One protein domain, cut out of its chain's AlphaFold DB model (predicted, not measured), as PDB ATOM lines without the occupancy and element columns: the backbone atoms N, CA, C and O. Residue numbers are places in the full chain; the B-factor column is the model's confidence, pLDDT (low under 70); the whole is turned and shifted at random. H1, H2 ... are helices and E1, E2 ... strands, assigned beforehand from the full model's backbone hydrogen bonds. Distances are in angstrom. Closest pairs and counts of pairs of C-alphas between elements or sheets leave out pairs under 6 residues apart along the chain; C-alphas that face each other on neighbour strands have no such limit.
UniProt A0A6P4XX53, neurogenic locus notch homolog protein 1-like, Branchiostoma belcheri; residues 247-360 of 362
ATOM      1  N   ALA A 247     167.315 148.284 270.230       95.62
ATOM      2  CA  ALA A 247     168.655 148.137 269.687       95.62
ATOM      3  C   ALA A 247     169.165 149.472 269.141       95.62
ATOM      4  O   ALA A 247     168.387 150.326 268.715       95.62
ATOM      5  N   LEU A 248     170.482 149.636 269.122       95.81
ATOM      6  CA  LEU A 248     171.173 150.760 268.510       95.81
ATOM      7  C   LEU A 248     172.113 150.227 267.431       95.81
ATOM      8  O   LEU A 248     173.010 149.439 267.728       95.81
ATOM      9  N   ALA A 249     171.905 150.674 266.196       96.56
ATOM     10  CA  ALA A 249     172.795 150.397 265.077       96.56
ATOM     11  C   ALA A 249     173.602 151.648 264.732       96.56
ATOM     12  O   ALA A 249     173.016 152.722 264.612       96.56
ATOM     13  N   CYS A 250     174.909 151.518 264.548       95.94
ATOM     14  CA  CYS A 250     175.823 152.606 264.214       95.94
ATOM     15  C   CYS A 250     176.720 152.219 263.033       95.94
ATOM     16  O   CYS A 250     176.978 151.036 262.805       95.94
ATOM     17  N   ASN A 251     177.266 153.206 262.323       94.19
ATOM     18  CA  ASN A 251     178.380 152.956 261.412       94.19
ATOM     19  C   ASN A 251     179.611 152.545 262.233       94.19
ATOM     20  O   ASN A 251     180.078 153.302 263.086       94.19
ATOM     21  N   GLY A 252     180.126 151.344 261.973       90.75
ATOM     22  CA  GLY A 252     181.398 150.853 262.511       90.75
ATOM     23  C   GLY A 252     182.604 151.256 261.661       90.75
ATOM     24  O   GLY A 252     183.747 151.130 262.088       90.75
ATOM     25  N   TRP A 253     182.369 151.802 260.466       89.62
ATOM     26  CA  TRP A 253     183.397 152.466 259.668       89.62
ATOM     27  C   TRP A 253     183.460 153.954 260.019       89.62
ATOM     28  O   TRP A 253     182.495 154.505 260.542       89.62
ATOM     29  N   ILE A 254     184.593 154.611 259.748       81.69
ATOM     30  CA  ILE A 254     184.835 156.049 259.999       81.69
ATOM     31  C   ILE A 254     184.571 156.526 261.443       81.69
ATOM     32  O   ILE A 254     184.385 157.718 261.672       81.69
ATOM     33  N   THR A 255     184.624 155.631 262.435       80.81
ATOM     34  CA  THR A 255     184.305 155.916 263.853       80.81
ATOM     35  C   THR A 255     185.128 157.050 264.466       80.81
ATOM     36  O   THR A 255     184.658 157.723 265.381       80.81
ATOM     37  N   ARG A 256     186.339 157.295 263.947       78.38
ATOM     38  CA  ARG A 256     187.198 158.417 264.355       78.38
ATOM     39  C   ARG A 256     186.848 159.754 263.702       78.38
ATOM     40  O   ARG A 256     187.307 160.767 264.202       78.38
ATOM     41  N   LEU A 257     186.077 159.777 262.612       81.06
ATOM     42  CA  LEU A 257     185.657 160.999 261.903       81.06
ATOM     43  C   LEU A 257     184.234 161.441 262.273       81.06
ATOM     44  O   LEU A 257     183.855 162.589 262.048       81.06
ATOM     45  N   GLY A 258     183.438 160.531 262.824       87.88
ATOM     46  CA  GLY A 258     182.076 160.793 263.256       87.88
ATOM     47  C   GLY A 258     181.272 159.505 263.351       87.88
ATOM     48  O   GLY A 258     181.640 158.463 262.805       87.88
ATOM     49  N   ARG A 259     180.149 159.574 264.059       92.88
ATOM     50  CA  ARG A 259     179.286 158.420 264.295       92.88
ATOM     51  C   ARG A 259     177.828 158.804 264.085       92.88
ATOM     52  O   ARG A 259     177.351 159.799 264.618       92.88
ATOM     53  N   VAL A 260     177.134 158.015 263.282       94.81
ATOM     54  CA  VAL A 260     175.722 158.124 262.939       94.81
ATOM     55  C   VAL A 260     175.052 156.822 263.342       94.81
ATOM     56  O   VAL A 260     175.373 155.757 262.818       94.81
ATOM     57  N   CYS A 261     174.101 156.906 264.259       95.44
ATOM     58  CA  CYS A 261     173.371 155.763 264.768       95.44
ATOM     59  C   CYS A 261     171.866 155.907 264.552       95.44
ATOM     60  O   CYS A 261     171.345 157.007 264.378       95.44
ATOM     61  N   LYS A 262     171.151 154.788 264.605       95.06
ATOM     62  CA  LYS A 262     169.691 154.724 264.617       95.06
ATOM     63  C   LYS A 262     169.232 153.743 265.687       95.06
ATOM     64  O   LYS A 262     169.842 152.690 265.868       95.06
ATOM     65  N   THR A 263     168.154 154.091 266.376       94.19
ATOM     66  CA  THR A 263     167.511 153.226 267.366       94.19
ATOM     67  C   THR A 263     166.367 152.432 266.753       94.19
ATOM     68  O   THR A 263     165.678 152.925 265.860       94.19
ATOM     69  N   PHE A 264     166.137 151.233 267.274       93.69
ATOM     70  CA  PHE A 264     165.062 150.333 266.870       93.69
ATOM     71  C   PHE A 264     164.366 149.773 268.107       93.69
ATOM     72  O   PHE A 264     165.035 149.523 269.108       93.69
ATOM     73  N   CYS A 265     163.058 149.537 268.031       92.69
ATOM     74  CA  CYS A 265     162.311 148.875 269.100       92.69
ATOM     75  C   CYS A 265     162.057 147.402 268.771       92.69
ATOM     76  O   CYS A 265     161.848 147.028 267.615       92.69
ATOM     77  N   GLN A 266     162.064 146.556 269.798       91.69
ATOM     78  CA  GLN A 266     161.631 145.174 269.650       91.69
ATOM     79  C   GLN A 266     160.117 145.136 269.408       91.69
ATOM     80  O   GLN A 266     159.368 145.847 270.074       91.69
ATOM     81  N   GLN A 267     159.651 144.287 268.489       89.19
ATOM     82  CA  GLN A 267     158.216 144.116 268.234       89.19
ATOM     83  C   GLN A 267     157.417 143.885 269.530       89.19
ATOM     84  O   GLN A 267     157.794 143.073 270.381       89.19
ATOM     85  N   GLY A 268     156.303 144.612 269.672       87.50
ATOM     86  CA  GLY A 268     155.485 144.642 270.890       87.50
ATOM     87  C   GLY A 268     155.873 145.737 271.892       87.50
ATOM     88  O   GLY A 268     155.129 145.961 272.854       87.50
ATOM     89  N   TRP A 269     156.979 146.445 271.653       89.69
ATOM     90  CA  TRP A 269     157.396 147.656 272.356       89.69
ATOM     91  C   TRP A 269     157.500 148.822 271.380       89.69
ATOM     92  O   TRP A 269     157.925 148.649 270.247       89.69
ATOM     93  N   THR A 270     157.141 150.021 271.820       89.50
ATOM     94  CA  THR A 270     157.206 151.247 271.023       89.50
ATOM     95  C   THR A 270     157.630 152.434 271.887       89.50
ATOM     96  O   THR A 270     157.747 152.333 273.114       89.50
ATOM     97  N   LEU A 271     157.903 153.564 271.240       89.88
ATOM     98  CA  LEU A 271     158.215 154.808 271.929       89.88
ATOM     99  C   LEU A 271     156.991 155.323 272.710       89.88
ATOM    100  O   LEU A 271     155.851 155.021 272.356       89.88
ATOM    101  N   PRO A 272     157.195 156.132 273.764       89.31
ATOM    102  CA  PRO A 272     156.102 156.785 274.475       89.31
ATOM    103  C   PRO A 272     155.181 157.584 273.540       89.31
ATOM    104  O   PRO A 272     155.632 158.152 272.543       89.31
ATOM    105  N   ARG A 273     153.898 157.686 273.914       83.31
ATOM    106  CA  ARG A 273     152.877 158.420 273.148       83.31
ATOM    107  C   ARG A 273     153.340 159.828 272.772       83.31
ATOM    108  O   ARG A 273     153.806 160.577 273.632       83.31
ATOM    109  N   GLY A 274     153.158 160.204 271.508       81.38
ATOM    110  CA  GLY A 274     153.561 161.508 270.977       81.38
ATOM    111  C   GLY A 274     155.042 161.606 270.589       81.38
ATOM    112  O   GLY A 274     155.500 162.683 270.205       81.38
ATOM    113  N   GLN A 275     155.803 160.512 270.686       83.50
ATOM    114  CA  GLN A 275     157.185 160.422 270.201       83.50
ATOM    115  C   GLN A 275     157.363 159.403 269.072       83.50
ATOM    116  O   GLN A 275     158.492 159.181 268.645       83.50
ATOM    117  N   GLU A 276     156.282 158.832 268.533       73.69
ATOM    118  CA  GLU A 276     156.337 157.776 267.514       73.69
ATOM    119  C   GLU A 276     157.109 158.229 266.259       73.69
ATOM    120  O   GLU A 276     157.920 157.486 265.710       73.69
ATOM    121  N   ASN A 277     156.968 159.501 265.868       75.56
ATOM    122  CA  ASN A 277     157.678 160.079 264.720       75.56
ATOM    123  C   ASN A 277     159.212 160.106 264.884       75.56
ATOM    124  O   ASN A 277     159.924 160.268 263.893       75.56
ATOM    125  N   LYS A 278     159.737 159.931 266.107       83.31
ATOM    126  CA  LYS A 278     161.181 159.930 266.391       83.31
ATOM    127  C   LYS A 278     161.865 158.587 266.112       83.31
ATOM    128  O   LYS A 278     163.089 158.544 266.095       83.31
ATOM    129  N   LEU A 279     161.124 157.514 265.812       80.94
ATOM    130  CA  LEU A 279     161.695 156.222 265.376       80.94
ATOM    131  C   LEU A 279     162.507 156.324 264.070       80.94
ATOM    132  O   LEU A 279     163.387 155.504 263.803       80.94
ATOM    133  N   SER A 280     162.236 157.339 263.248       79.31
ATOM    134  CA  SER A 280     162.975 157.606 262.009       79.31
ATOM    135  C   SER A 280     164.243 158.449 262.216       79.31
ATOM    136  O   SER A 280     165.025 158.608 261.279       79.31
ATOM    137  N   GLN A 281     164.472 158.968 263.427       87.94
ATOM    138  CA  GLN A 281     165.557 159.897 263.720       87.94
ATOM    139  C   GLN A 281     166.930 159.210 263.734       87.94
ATOM    140  O   GLN A 281     167.104 158.125 264.292       87.94
ATOM    141  N   LEU A 282     167.923 159.888 263.157       93.62
ATOM    142  CA  LEU A 282     169.331 159.530 263.287       93.62
ATOM    143  C   LEU A 282     169.971 160.303 264.444       93.62
ATOM    144  O   LEU A 282     169.710 161.493 264.629       93.62
ATOM    145  N   TYR A 283     170.824 159.616 265.192       94.62
ATOM    146  CA  TYR A 283     171.692 160.169 266.225       94.62
ATOM    147  C   TYR A 283     173.048 160.432 265.601       94.62
ATOM    148  O   TYR A 283     173.642 159.519 265.036       94.62
ATOM    149  N   VAL A 284     173.545 161.657 265.687       94.12
ATOM    150  CA  VAL A 284     174.780 162.058 265.012       94.12
ATOM    151  C   VAL A 284     175.738 162.659 266.016       94.12
ATOM    152  O   VAL A 284     175.366 163.535 266.790       94.12
ATOM    153  N   CYS A 285     176.980 162.202 265.978       92.31
ATOM    154  CA  CYS A 285     178.101 162.787 266.681       92.31
ATOM    155  C   CYS A 285     179.196 163.111 265.663       92.31
ATOM    156  O   CYS A 285     179.714 162.227 264.978       92.31
ATOM    157  N   GLY A 286     179.485 164.403 265.521       86.69
ATOM    158  CA  GLY A 286     180.465 164.934 264.572       86.69
ATOM    159  C   GLY A 286     181.663 165.568 265.274       86.69
ATOM    160  O   GLY A 286     182.062 165.140 266.354       86.69
ATOM    161  N   ALA A 287     182.190 166.647 264.689       85.81
ATOM    162  CA  ALA A 287     183.444 167.291 265.094       85.81
ATOM    163  C   ALA A 287     183.574 167.623 266.592       85.81
ATOM    164  O   ALA A 287     184.650 167.526 267.184       85.81
ATOM    165  N   HIS A 288     182.456 168.012 267.207       89.12
ATOM    166  CA  HIS A 288     182.396 168.448 268.598       89.12
ATOM    167  C   HIS A 288     182.365 167.298 269.616       89.12
ATOM    168  O   HIS A 288     182.493 167.563 270.811       89.12
ATOM    169  N   GLY A 289     182.214 166.043 269.178       90.38
ATOM    170  CA  GLY A 289     182.147 164.888 270.078       90.38
ATOM    171  C   GLY A 289     180.861 164.832 270.910       90.38
ATOM    172  O   GLY A 289     180.825 164.183 271.950       90.38
ATOM    173  N   THR A 290     179.806 165.535 270.496       92.75
ATOM    174  CA  THR A 290     178.509 165.569 271.182       92.75
ATOM    175  C   THR A 290     177.421 164.950 270.312       92.75
ATOM    176  O   THR A 290     177.377 165.172 269.102       92.75
ATOM    177  N   TRP A 291     176.540 164.165 270.936       94.25
ATOM    178  CA  TRP A 291     175.422 163.521 270.253       94.25
ATOM    179  C   TRP A 291     174.251 164.479 270.046       94.25
ATOM    180  O   TRP A 291     173.860 165.218 270.953       94.25
ATOM    181  N   LEU A 292     173.659 164.415 268.858       92.75
ATOM    182  CA  LEU A 292     172.411 165.069 268.502       92.75
ATOM    183  C   LEU A 292     171.442 164.022 267.930       92.75
ATOM    184  O   LEU A 292     171.682 163.534 266.824       92.75
ATOM    185  N   PRO A 293     170.347 163.683 268.638       92.38
ATOM    186  CA  PRO A 293     170.027 164.044 270.030       92.38
ATOM    187  C   PRO A 293     171.036 163.523 271.056       92.38
ATOM    188  O   PRO A 293     171.743 162.559 270.789       92.38
ATOM    189  N   SER A 294     171.052 164.117 272.252       88.88
ATOM    190  CA  SER A 294     172.027 163.807 273.309       88.88
ATOM    191  C   SER A 294     171.842 162.444 273.987       88.88
ATOM    192  O   SER A 294     172.794 161.936 274.574       88.88
ATOM    193  N   ALA A 295     170.645 161.856 273.926       88.88
ATOM    194  CA  ALA A 295     170.333 160.568 274.539       88.88
ATOM    195  C   ALA A 295     169.245 159.827 273.755       88.88
ATOM    196  O   ALA A 295     168.367 160.455 273.156       88.88
ATOM    197  N   THR A 296     169.304 158.494 273.782       90.12
ATOM    198  CA  THR A 296     168.300 157.619 273.171       90.12
ATOM    199  C   THR A 296     166.985 157.650 273.946       90.12
ATOM    200  O   THR A 296     166.952 157.895 275.153       90.12
ATOM    201  N   ILE A 297     165.877 157.416 273.243       89.69
ATOM    202  CA  ILE A 297     164.543 157.334 273.848       89.69
ATOM    203  C   ILE A 297     164.216 155.850 274.074       89.69
ATOM    204  O   ILE A 297     164.303 155.077 273.118       89.69
ATOM    205  N   PRO A 298     163.847 155.426 275.297       91.19
ATOM    206  CA  PRO A 298     163.555 154.025 275.590       91.19
ATOM    207  C   PRO A 298     162.238 153.564 274.948       91.19
ATOM    208  O   PRO A 298     161.270 154.325 274.885       91.19
ATOM    209  N   CYS A 299     162.172 152.294 274.538       91.25
ATOM    210  CA  CYS A 299     160.960 151.667 274.010       91.25
ATOM    211  C   CYS A 299     160.068 151.181 275.167       91.25
ATOM    212  O   CYS A 299     159.979 149.990 275.435       91.25
ATOM    213  N   SER A 300     159.457 152.106 275.914       91.38
ATOM    214  CA  SER A 300     158.765 151.799 277.179       91.38
ATOM    215  C   SER A 300     157.246 151.612 277.076       91.38
ATOM    216  O   SER A 300     156.613 151.227 278.060       91.38
ATOM    217  N   ALA A 301     156.634 151.870 275.917       88.19
ATOM    218  CA  ALA A 301     155.202 151.667 275.702       88.19
ATOM    219  C   ALA A 301     154.929 150.324 275.008       88.19
ATOM    220  O   ALA A 301     155.741 149.844 274.223       88.19
ATOM    221  N   ARG A 302     153.765 149.714 275.260       87.69
ATOM    222  CA  ARG A 302     153.322 148.512 274.534       87.69
ATOM    223  C   ARG A 302     152.711 148.899 273.190       87.69
ATOM    224  O   ARG A 302     151.817 149.742 273.158       87.69
ATOM    225  N   SER A 303     153.154 148.253 272.111       77.12
ATOM    226  CA  SER A 303     152.503 148.385 270.802       77.12
ATOM    227  C   SER A 303     151.327 147.412 270.692       77.12
ATOM    228  O   SER A 303     151.458 146.233 271.025       77.12
ATOM    229  N   THR A 304     150.168 147.905 270.247       69.12
ATOM    230  CA  THR A 304     148.968 147.098 269.947       69.12
ATOM    231  C   THR A 304     148.750 146.907 268.441       69.12
ATOM    232  O   THR A 304     147.727 146.352 268.046       69.12
ATOM    233  N   GLY A 305     149.665 147.403 267.600       62.59
ATOM    234  CA  GLY A 305     149.611 147.304 266.139       62.59
ATOM    235  C   GLY A 305     150.593 146.270 265.582       62.59
ATOM    236  O   GLY A 305     151.555 145.891 266.245       62.59
ATOM    237  N   VAL A 306     150.348 145.803 264.354       54.81
ATOM    238  CA  VAL A 306     151.328 145.015 263.592       54.81
ATOM    239  C   VAL A 306     152.423 145.981 263.141       54.81
ATOM    240  O   VAL A 306     152.248 146.725 262.180       54.81
ATOM    241  N   ASP A 307     153.529 146.012 263.882       56.72
ATOM    242  CA  ASP A 307     154.683 146.880 263.627       56.72
ATOM    243  C   ASP A 307     155.500 146.386 262.404       56.72
ATOM    244  O   ASP A 307     156.685 146.072 262.508       56.72
ATOM    245  N   GLU A 308     154.880 146.300 261.222       53.47
ATOM    246  CA  GLU A 308     155.535 146.036 259.920       53.47
ATOM    247  C   GLU A 308     156.237 147.293 259.355       53.47
ATOM    248  O   GLU A 308     156.344 147.509 258.149       53.47
ATOM    249  N   VAL A 309     156.712 148.170 260.241       65.56
ATOM    250  CA  VAL A 309     157.189 149.514 259.899       65.56
ATOM    251  C   VAL A 309     158.692 149.624 260.144       65.56
ATOM    252  O   VAL A 309     159.260 148.994 261.035       65.56
ATOM    253  N   THR A 310     159.354 150.455 259.341       71.56
ATOM    254  CA  THR A 310     160.755 150.842 259.532       71.56
ATOM    255  C   THR A 310     161.004 151.313 260.971       71.56
ATOM    256  O   THR A 310     160.343 152.227 261.457       71.56
ATOM    257  N   GLY A 311     161.985 150.716 261.656       83.81
ATOM    258  CA  GLY A 311     162.296 151.034 263.059       83.81
ATOM    259  C   GLY A 311     161.962 149.933 264.072       83.81
ATOM    260  O   GLY A 311     162.266 150.115 265.250       83.81
ATOM    261  N   TYR A 312     161.420 148.791 263.636       90.62
ATOM    262  CA  TYR A 312     161.161 147.630 264.496       90.62
ATOM    263  C   TYR A 312     161.913 146.379 264.033       90.62
ATOM    264  O   TYR A 312     162.187 146.216 262.842       90.62
ATOM    265  N   PHE A 313     162.239 145.478 264.964       91.31
ATOM    266  CA  PHE A 313     162.837 144.174 264.653       91.31
ATOM    267  C   PHE A 313     162.102 143.018 265.353       91.31
ATOM    268  O   PHE A 313     161.586 143.192 266.465       91.31
ATOM    269  N   PRO A 314     162.042 141.830 264.723       87.81
ATOM    270  CA  PRO A 314     161.367 140.671 265.289       87.81
ATOM    271  C   PRO A 314     162.242 139.923 266.300       87.81
ATOM    272  O   PRO A 314     163.466 139.870 266.182       87.81
ATOM    273  N   GLY A 315     161.594 139.251 267.251       86.62
ATOM    274  CA  GLY A 315     162.265 138.335 268.175       86.62
ATOM    275  C   GLY A 315     163.250 139.021 269.127       86.62
ATOM    276  O   GLY A 315     163.062 140.166 269.520       86.62
ATOM    277  N   ASN A 316     164.281 138.286 269.547       89.94
ATOM    278  CA  ASN A 316     165.307 138.784 270.466       89.94
ATOM    279  C   ASN A 316     166.455 139.427 269.670       89.94
ATOM    280  O   ASN A 316     166.978 138.807 268.745       89.94
ATOM    281  N   CYS A 317     166.878 140.627 270.078       92.44
ATOM    282  CA  CYS A 317     167.938 141.411 269.433       92.44
ATOM    283  C   CYS A 317     169.265 140.652 269.259       92.44
ATOM    284  O   CYS A 317     170.006 140.905 268.318       92.44
ATOM    285  N   THR A 318     169.561 139.689 270.132       92.50
ATOM    286  CA  THR A 318     170.795 138.886 270.061       92.50
ATOM    287  C   THR A 318     170.785 137.833 268.951       92.50
ATOM    288  O   THR A 318     171.830 137.261 268.636       92.50
ATOM    289  N   ARG A 319     169.625 137.548 268.342       94.50
ATOM    290  CA  ARG A 319     169.544 136.575 267.253       94.50
ATOM    291  C   ARG A 319     170.016 137.175 265.932       94.50
ATOM    292  O   ARG A 319     169.829 138.353 265.639       94.50
ATOM    293  N   ARG A 320     170.590 136.320 265.086       93.12
ATOM    294  CA  ARG A 320     171.181 136.728 263.806       93.12
ATOM    295  C   ARG A 320     170.158 137.280 262.808       93.12
ATOM    296  O   ARG A 320     170.483 138.203 262.073       93.12
ATOM    297  N   ASP A 321     168.935 136.754 262.807       91.25
ATOM    298  CA  ASP A 321     167.818 137.266 262.002       91.25
ATOM    299  C   ASP A 321     167.452 138.706 262.390       91.25
ATOM    300  O   ASP A 321     167.317 139.565 261.517       91.25
ATOM    301  N   ALA A 322     167.377 138.989 263.695       93.06
ATOM    302  CA  ALA A 322     167.122 140.329 264.216       93.06
ATOM    303  C   ALA A 322     168.261 141.298 263.859       93.06
ATOM    304  O   ALA A 322     168.002 142.369 263.313       93.06
ATOM    305  N   ILE A 323     169.520 140.905 264.090       95.00
ATOM    306  CA  ILE A 323     170.700 141.726 263.766       95.00
ATOM    307  C   ILE A 323     170.742 142.063 262.274       95.00
ATOM    308  O   ILE A 323     170.908 143.228 261.922       95.00
ATOM    309  N   ASN A 324     170.558 141.078 261.394       94.19
ATOM    310  CA  ASN A 324     170.571 141.309 259.950       94.19
ATOM    311  C   ASN A 324     169.442 142.264 259.528       94.19
ATOM    312  O   ASN A 324     169.677 143.192 258.756       94.19
ATOM    313  N   SER A 325     168.238 142.102 260.092       93.00
ATOM    314  CA  SER A 325     167.122 143.027 259.855       93.00
ATOM    315  C   SER A 325     167.460 144.459 260.285       93.00
ATOM    316  O   SER A 325     167.248 145.403 259.522       93.00
ATOM    317  N   ILE A 326     168.046 144.632 261.476       95.19
ATOM    318  CA  ILE A 326     168.472 145.934 262.004       95.19
ATOM    319  C   ILE A 326     169.520 146.579 261.085       95.19
ATOM    320  O   ILE A 326     169.393 147.753 260.731       95.19
ATOM    321  N   LYS A 327     170.537 145.816 260.666       96.19
ATOM    322  CA  LYS A 327     171.609 146.289 259.776       96.19
ATOM    323  C   LYS A 327     171.061 146.762 258.431       96.19
ATOM    324  O   LYS A 327     171.364 147.882 258.014       96.19
ATOM    325  N   ALA A 328     170.198 145.965 257.800       94.25
ATOM    326  CA  ALA A 328     169.561 146.309 256.533       94.25
ATOM    327  C   ALA A 328     168.720 147.594 256.646       94.25
ATOM    328  O   ALA A 328     168.856 148.518 255.837       94.25
ATOM    329  N   GLN A 329     167.898 147.703 257.696       93.94
ATOM    330  CA  GLN A 329     167.076 148.890 257.935       93.94
ATOM    331  C   GLN A 329     167.908 150.140 258.262       93.94
ATOM    332  O   GLN A 329     167.538 151.246 257.860       93.94
ATOM    333  N   TYR A 330     169.021 149.993 258.987       95.44
ATOM    334  CA  TYR A 330     169.950 151.089 259.271       95.44
ATOM    335  C   TYR A 330     170.578 151.630 257.986       95.44
ATOM    336  O   TYR A 330     170.534 152.837 257.753       95.44
ATOM    337  N   LEU A 331     171.103 150.753 257.125       95.12
ATOM    338  CA  LEU A 331     171.710 151.166 255.858       95.12
ATOM    339  C   LEU A 331     170.700 151.850 254.941       95.12
ATOM    340  O   LEU A 331     171.025 152.871 254.335       95.12
ATOM    341  N   ALA A 332     169.472 151.331 254.869       93.81
ATOM    342  CA  ALA A 332     168.391 151.986 254.141       93.81
ATOM    343  C   ALA A 332     168.130 153.397 254.696       93.81
ATOM    344  O   ALA A 332     168.110 154.367 253.939       93.81
ATOM    345  N   ALA A 333     168.018 153.541 256.020       92.94
ATOM    346  CA  ALA A 333     167.817 154.842 256.653       92.94
ATOM    347  C   ALA A 333     168.982 155.811 256.390       92.94
ATOM    348  O   ALA A 333     168.746 156.976 256.082       92.94
ATOM    349  N   LEU A 334     170.230 155.339 256.458       93.88
ATOM    350  CA  LEU A 334     171.415 156.159 256.219       93.88
ATOM    351  C   LEU A 334     171.478 156.645 254.763       93.88
ATOM    352  O   LEU A 334     171.651 157.843 254.527       93.88
ATOM    353  N   ARG A 335     171.262 155.747 253.793       94.31
ATOM    354  CA  ARG A 335     171.291 156.048 252.348       94.31
ATOM    355  C   ARG A 335     170.189 157.012 251.908       94.31
ATOM    356  O   ARG A 335     170.400 157.764 250.962       94.31
ATOM    357  N   HIS A 336     169.050 157.025 252.598       91.69
ATOM    358  CA  HIS A 336     167.936 157.940 252.320       91.69
ATOM    359  C   HIS A 336     167.920 159.195 253.210       91.69
ATOM    360  O   HIS A 336     166.983 159.988 253.136       91.69
ATOM    361  N   SER A 337     168.942 159.397 254.045       92.31
ATOM    362  CA  SER A 337     169.052 160.570 254.918       92.31
ATOM    363  C   SER A 337     169.890 161.697 254.307       92.31
ATOM    364  O   SER A 337     170.563 161.527 253.289       92.31
ATOM    365  N   SER A 338     169.943 162.838 255.002       90.62
ATOM    366  CA  SER A 338     170.906 163.917 254.733       90.62
ATOM    367  C   SER A 338     172.374 163.488 254.878       90.62
ATOM    368  O   SER A 338     173.263 164.209 254.434       90.62
ATOM    369  N   PHE A 339     172.640 162.324 255.479       90.25
ATOM    370  CA  PHE A 339     173.974 161.744 255.662       90.25
ATOM    371  C   PHE A 339     174.303 160.659 254.630       90.25
ATOM    372  O   PHE A 339     175.290 159.940 254.785       90.25
ATOM    373  N   SER A 340     173.523 160.556 253.550       91.31
ATOM    374  CA  SER A 340     173.773 159.625 252.441       91.31
ATOM    375  C   SER A 340     175.180 159.757 251.848       91.31
ATOM    376  O   SER A 340     175.745 158.761 251.392       91.31
ATOM    377  N   GLN A 341     175.786 160.947 251.957       88.50
ATOM    378  CA  GLN A 341     177.164 161.217 251.540       88.50
ATOM    379  C   GLN A 341     178.205 160.313 252.221       88.50
ATOM    380  O   GLN A 341     179.263 160.055 251.654       88.50
ATOM    381  N   ILE A 342     177.911 159.782 253.412       87.00
ATOM    382  CA  ILE A 342     178.780 158.808 254.087       87.00
ATOM    383  C   ILE A 342     178.886 157.521 253.260       87.00
ATOM    384  O   ILE A 342     179.969 156.962 253.126       87.00
ATOM    385  N   CYS A 343     177.778 157.072 252.670       89.75
ATOM    386  CA  CYS A 343     177.733 155.855 251.863       89.75
ATOM    387  C   CYS A 343     178.171 156.064 250.416       89.75
ATOM    388  O   CYS A 343     178.556 155.098 249.767       89.75
ATOM    389  N   THR A 344     178.124 157.292 249.899       89.56
ATOM    390  CA  THR A 344     178.718 157.602 248.590       89.56
ATOM    391  C   THR A 344     180.233 157.777 248.693       89.56
ATOM    392  O   THR A 344     180.954 157.249 247.855       89.56
ATOM    393  N   SER A 345     180.730 158.451 249.739       86.69
ATOM    394  CA  SER A 345     182.170 158.696 249.942       86.69
ATOM    395  C   SER A 345     182.933 157.444 250.387       86.69
ATOM    396  O   SER A 345     184.118 157.318 250.104       86.69
ATOM    397  N   TRP A 346     182.259 156.515 251.072       86.62
ATOM    398  CA  TRP A 346     182.839 155.274 251.596       86.62
ATOM    399  C   TRP A 346     182.028 154.064 251.127       86.62
ATOM    400  O   TRP A 346     181.510 153.297 251.941       86.62
ATOM    401  N   HIS A 347     181.871 153.928 249.807       87.25
ATOM    402  CA  HIS A 347     180.975 152.945 249.196       87.25
ATOM    403  C   HIS A 347     181.244 151.510 249.662       87.25
ATOM    404  O   HIS A 347     180.332 150.856 250.168       87.25
ATOM    405  N   ASP A 348     182.504 151.073 249.600       89.19
ATOM    406  CA  ASP A 348     182.914 149.710 249.963       89.19
ATOM    407  C   ASP A 348     182.721 149.408 251.456       89.19
ATOM    408  O   ASP A 348     182.518 148.260 251.851       89.19
ATOM    409  N   LEU A 349     182.754 150.446 252.298       90.69
ATOM    410  CA  LEU A 349     182.580 150.305 253.741       90.69
ATOM    411  C   LEU A 349     181.116 150.424 254.182       90.69
ATOM    412  O   LEU A 349     180.777 149.921 255.249       90.69
ATOM    413  N   CYS A 350     180.230 151.028 253.383       92.44
ATOM    414  CA  CYS A 350     178.798 151.129 253.683       92.44
ATOM    415  C   CYS A 350     178.045 149.827 253.329       92.44
ATOM    416  O   CYS A 350     177.156 149.789 252.467       92.44
ATOM    417  N   SER A 351     178.400 148.755 254.038       94.44
ATOM    418  CA  SER A 351     177.838 147.404 253.940       94.44
ATOM    419  C   SER A 351     177.363 146.901 255.308       94.44
ATOM    420  O   SER A 351     177.689 147.479 256.345       94.44
ATOM    421  N   GLU A 352     176.572 145.823 255.330       93.75
ATOM    422  CA  GLU A 352     176.022 145.272 256.579       93.75
ATOM    423  C   GLU A 352     177.119 144.783 257.532       93.75
ATOM    424  O   GLU A 352     176.975 144.900 258.751       93.75
ATOM    425  N   ASP A 353     178.240 144.294 257.003       93.81
ATOM    426  CA  ASP A 353     179.354 143.776 257.802       93.81
ATOM    427  C   ASP A 353     179.976 144.846 258.701       93.81
ATOM    428  O   ASP A 353     180.340 144.554 259.839       93.81
ATOM    429  N   ASN A 354     179.989 146.101 258.247       94.81
ATOM    430  CA  ASN A 354     180.576 147.217 258.986       94.81
ATOM    431  C   ASN A 354     179.565 147.964 259.873       94.81
ATOM    432  O   ASN A 354     179.913 148.970 260.488       94.81
ATOM    433  N   VAL A 355     178.310 147.515 259.953       96.38
ATOM    434  CA  VAL A 355     177.324 148.078 260.886       96.38
ATOM    435  C   VAL A 355     177.478 147.417 262.254       96.38
ATOM    436  O   VAL A 355     177.372 146.195 262.389       96.38
ATOM    437  N   GLU A 356     177.664 148.236 263.284       96.69
ATOM    438  CA  GLU A 356     177.719 147.799 264.677       96.69
ATOM    439  C   GLU A 356     176.319 147.837 265.286       96.69
ATOM    440  O   GLU A 356     175.651 148.867 265.226       96.69
ATOM    441  N   VAL A 357     175.876 146.730 265.887       96.75
ATOM    442  CA  VAL A 357     174.577 146.633 266.569       96.75
ATOM    443  C   VAL A 357     174.805 146.337 268.044       96.75
ATOM    444  O   VAL A 357     175.520 145.403 268.394       96.75
ATOM    445  N   THR A 358     174.176 147.129 268.907       96.50
ATOM    446  CA  THR A 358     174.179 146.951 270.363       96.50
ATOM    447  C   THR A 358     172.745 146.812 270.860       96.50
ATOM    448  O   THR A 358     171.870 147.581 270.463       96.50
ATOM    449  N   CYS A 359     172.485 145.806 271.691       95.56
ATOM    450  CA  CYS A 359     171.152 145.515 272.215       95.56
ATOM    451  C   CYS A 359     170.962 146.175 273.579       95.56
ATOM    452  O   CYS A 359     171.867 146.137 274.411       95.56
ATOM    453  N   GLY A 360     169.797 146.777 273.796       91.19
ATOM    454  CA  GLY A 360     169.399 147.279 275.102       91.19
ATOM    455  C   GLY A 360     168.972 146.159 276.033       91.19
ATOM    456  O   GLY A 360     168.630 145.059 275.594       91.19
TER     457      GLY A 360
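Overview. This is residues 247 to 360 of the 362 residues of the protein "neurogenic locus notch homolog protein 1-like" of Branchiostoma belcheri (UniProt A0A6P4XX53). What is the overall shape? A twisted sheet of four antiparallel strands has one long helix, H2, packed slantwise over one face. Residues 286 to 319, a long stretch with no named element, lead from edge strand E3 to H2, with short pairings to E3 and E2; H1 grazes the sheet, and H3 makes a corner with H2. What are the parts? The printed part has 114 residues, with three named helices and four named strands along the chain as E1 E2 H1 E3 H2 H3 E4; the sheet's order is E3 E2 E1 E4. The class is mixed, with under half of the residues in named elements; the whole is compact, with a radius of gyration of the C-alphas of 13.8 A and spans of 40 by 29 by 22 A.

Arrangement. How do the strands pair? E1, residues 247 to 251, and E2, residues 259 to 266, form an antiparallel hairpin, with N 249 and O 262 within hydrogen-bond range at 2.9 A. E3, residues 282 to 285, is antiparallel to E2, with N 261 and O 283 at 2.8 A. E4, residues 355 to 359, is antiparallel to E1, with N 250 and O 356 at 2.8 A. Where are the helices? H2, residues 320 to 335, is on the sheet at a height of 8.5 A, over E2, E1 and E4; its closest C-alphas to E4 are those of Lys 327 and Val 355, 6.1 A apart. H1, residues 276 to 280, only grazes the sheet with residues 278 to 280. H3, residues 341 to 345, and H2 only just touch, only at the corner, with 3 pairs of C-alphas within 8 A, the closest being Arg 335 and Cys 343 at 6.5 A. Are the helix backbones in range? Every O i to N i+4 pair is in H2 and H3; H1 has 0 of 1, and 1 of 2 O i to N i+3 pairs.

Along the chain. Where do the first and last elements lie? E1 begins at C-alpha 247, (168.655, 148.137, 269.687), and E4 ends at C-alpha 359, (171.152, 145.515, 272.215). Which elements are longest? E2 measures 22.7 A and H2 22.5 A from first to last C-alpha.

Size, cuts and confidence. How large is it? The C-alphas farthest apart, of Thr 304 and Ser 345, are 40.5 A apart, and the printed part has no cut. Which link is long, and where is confidence low? The link from E3 to H2, 34 residues, is long, and residues 304 to 309 have pLDDT under 70.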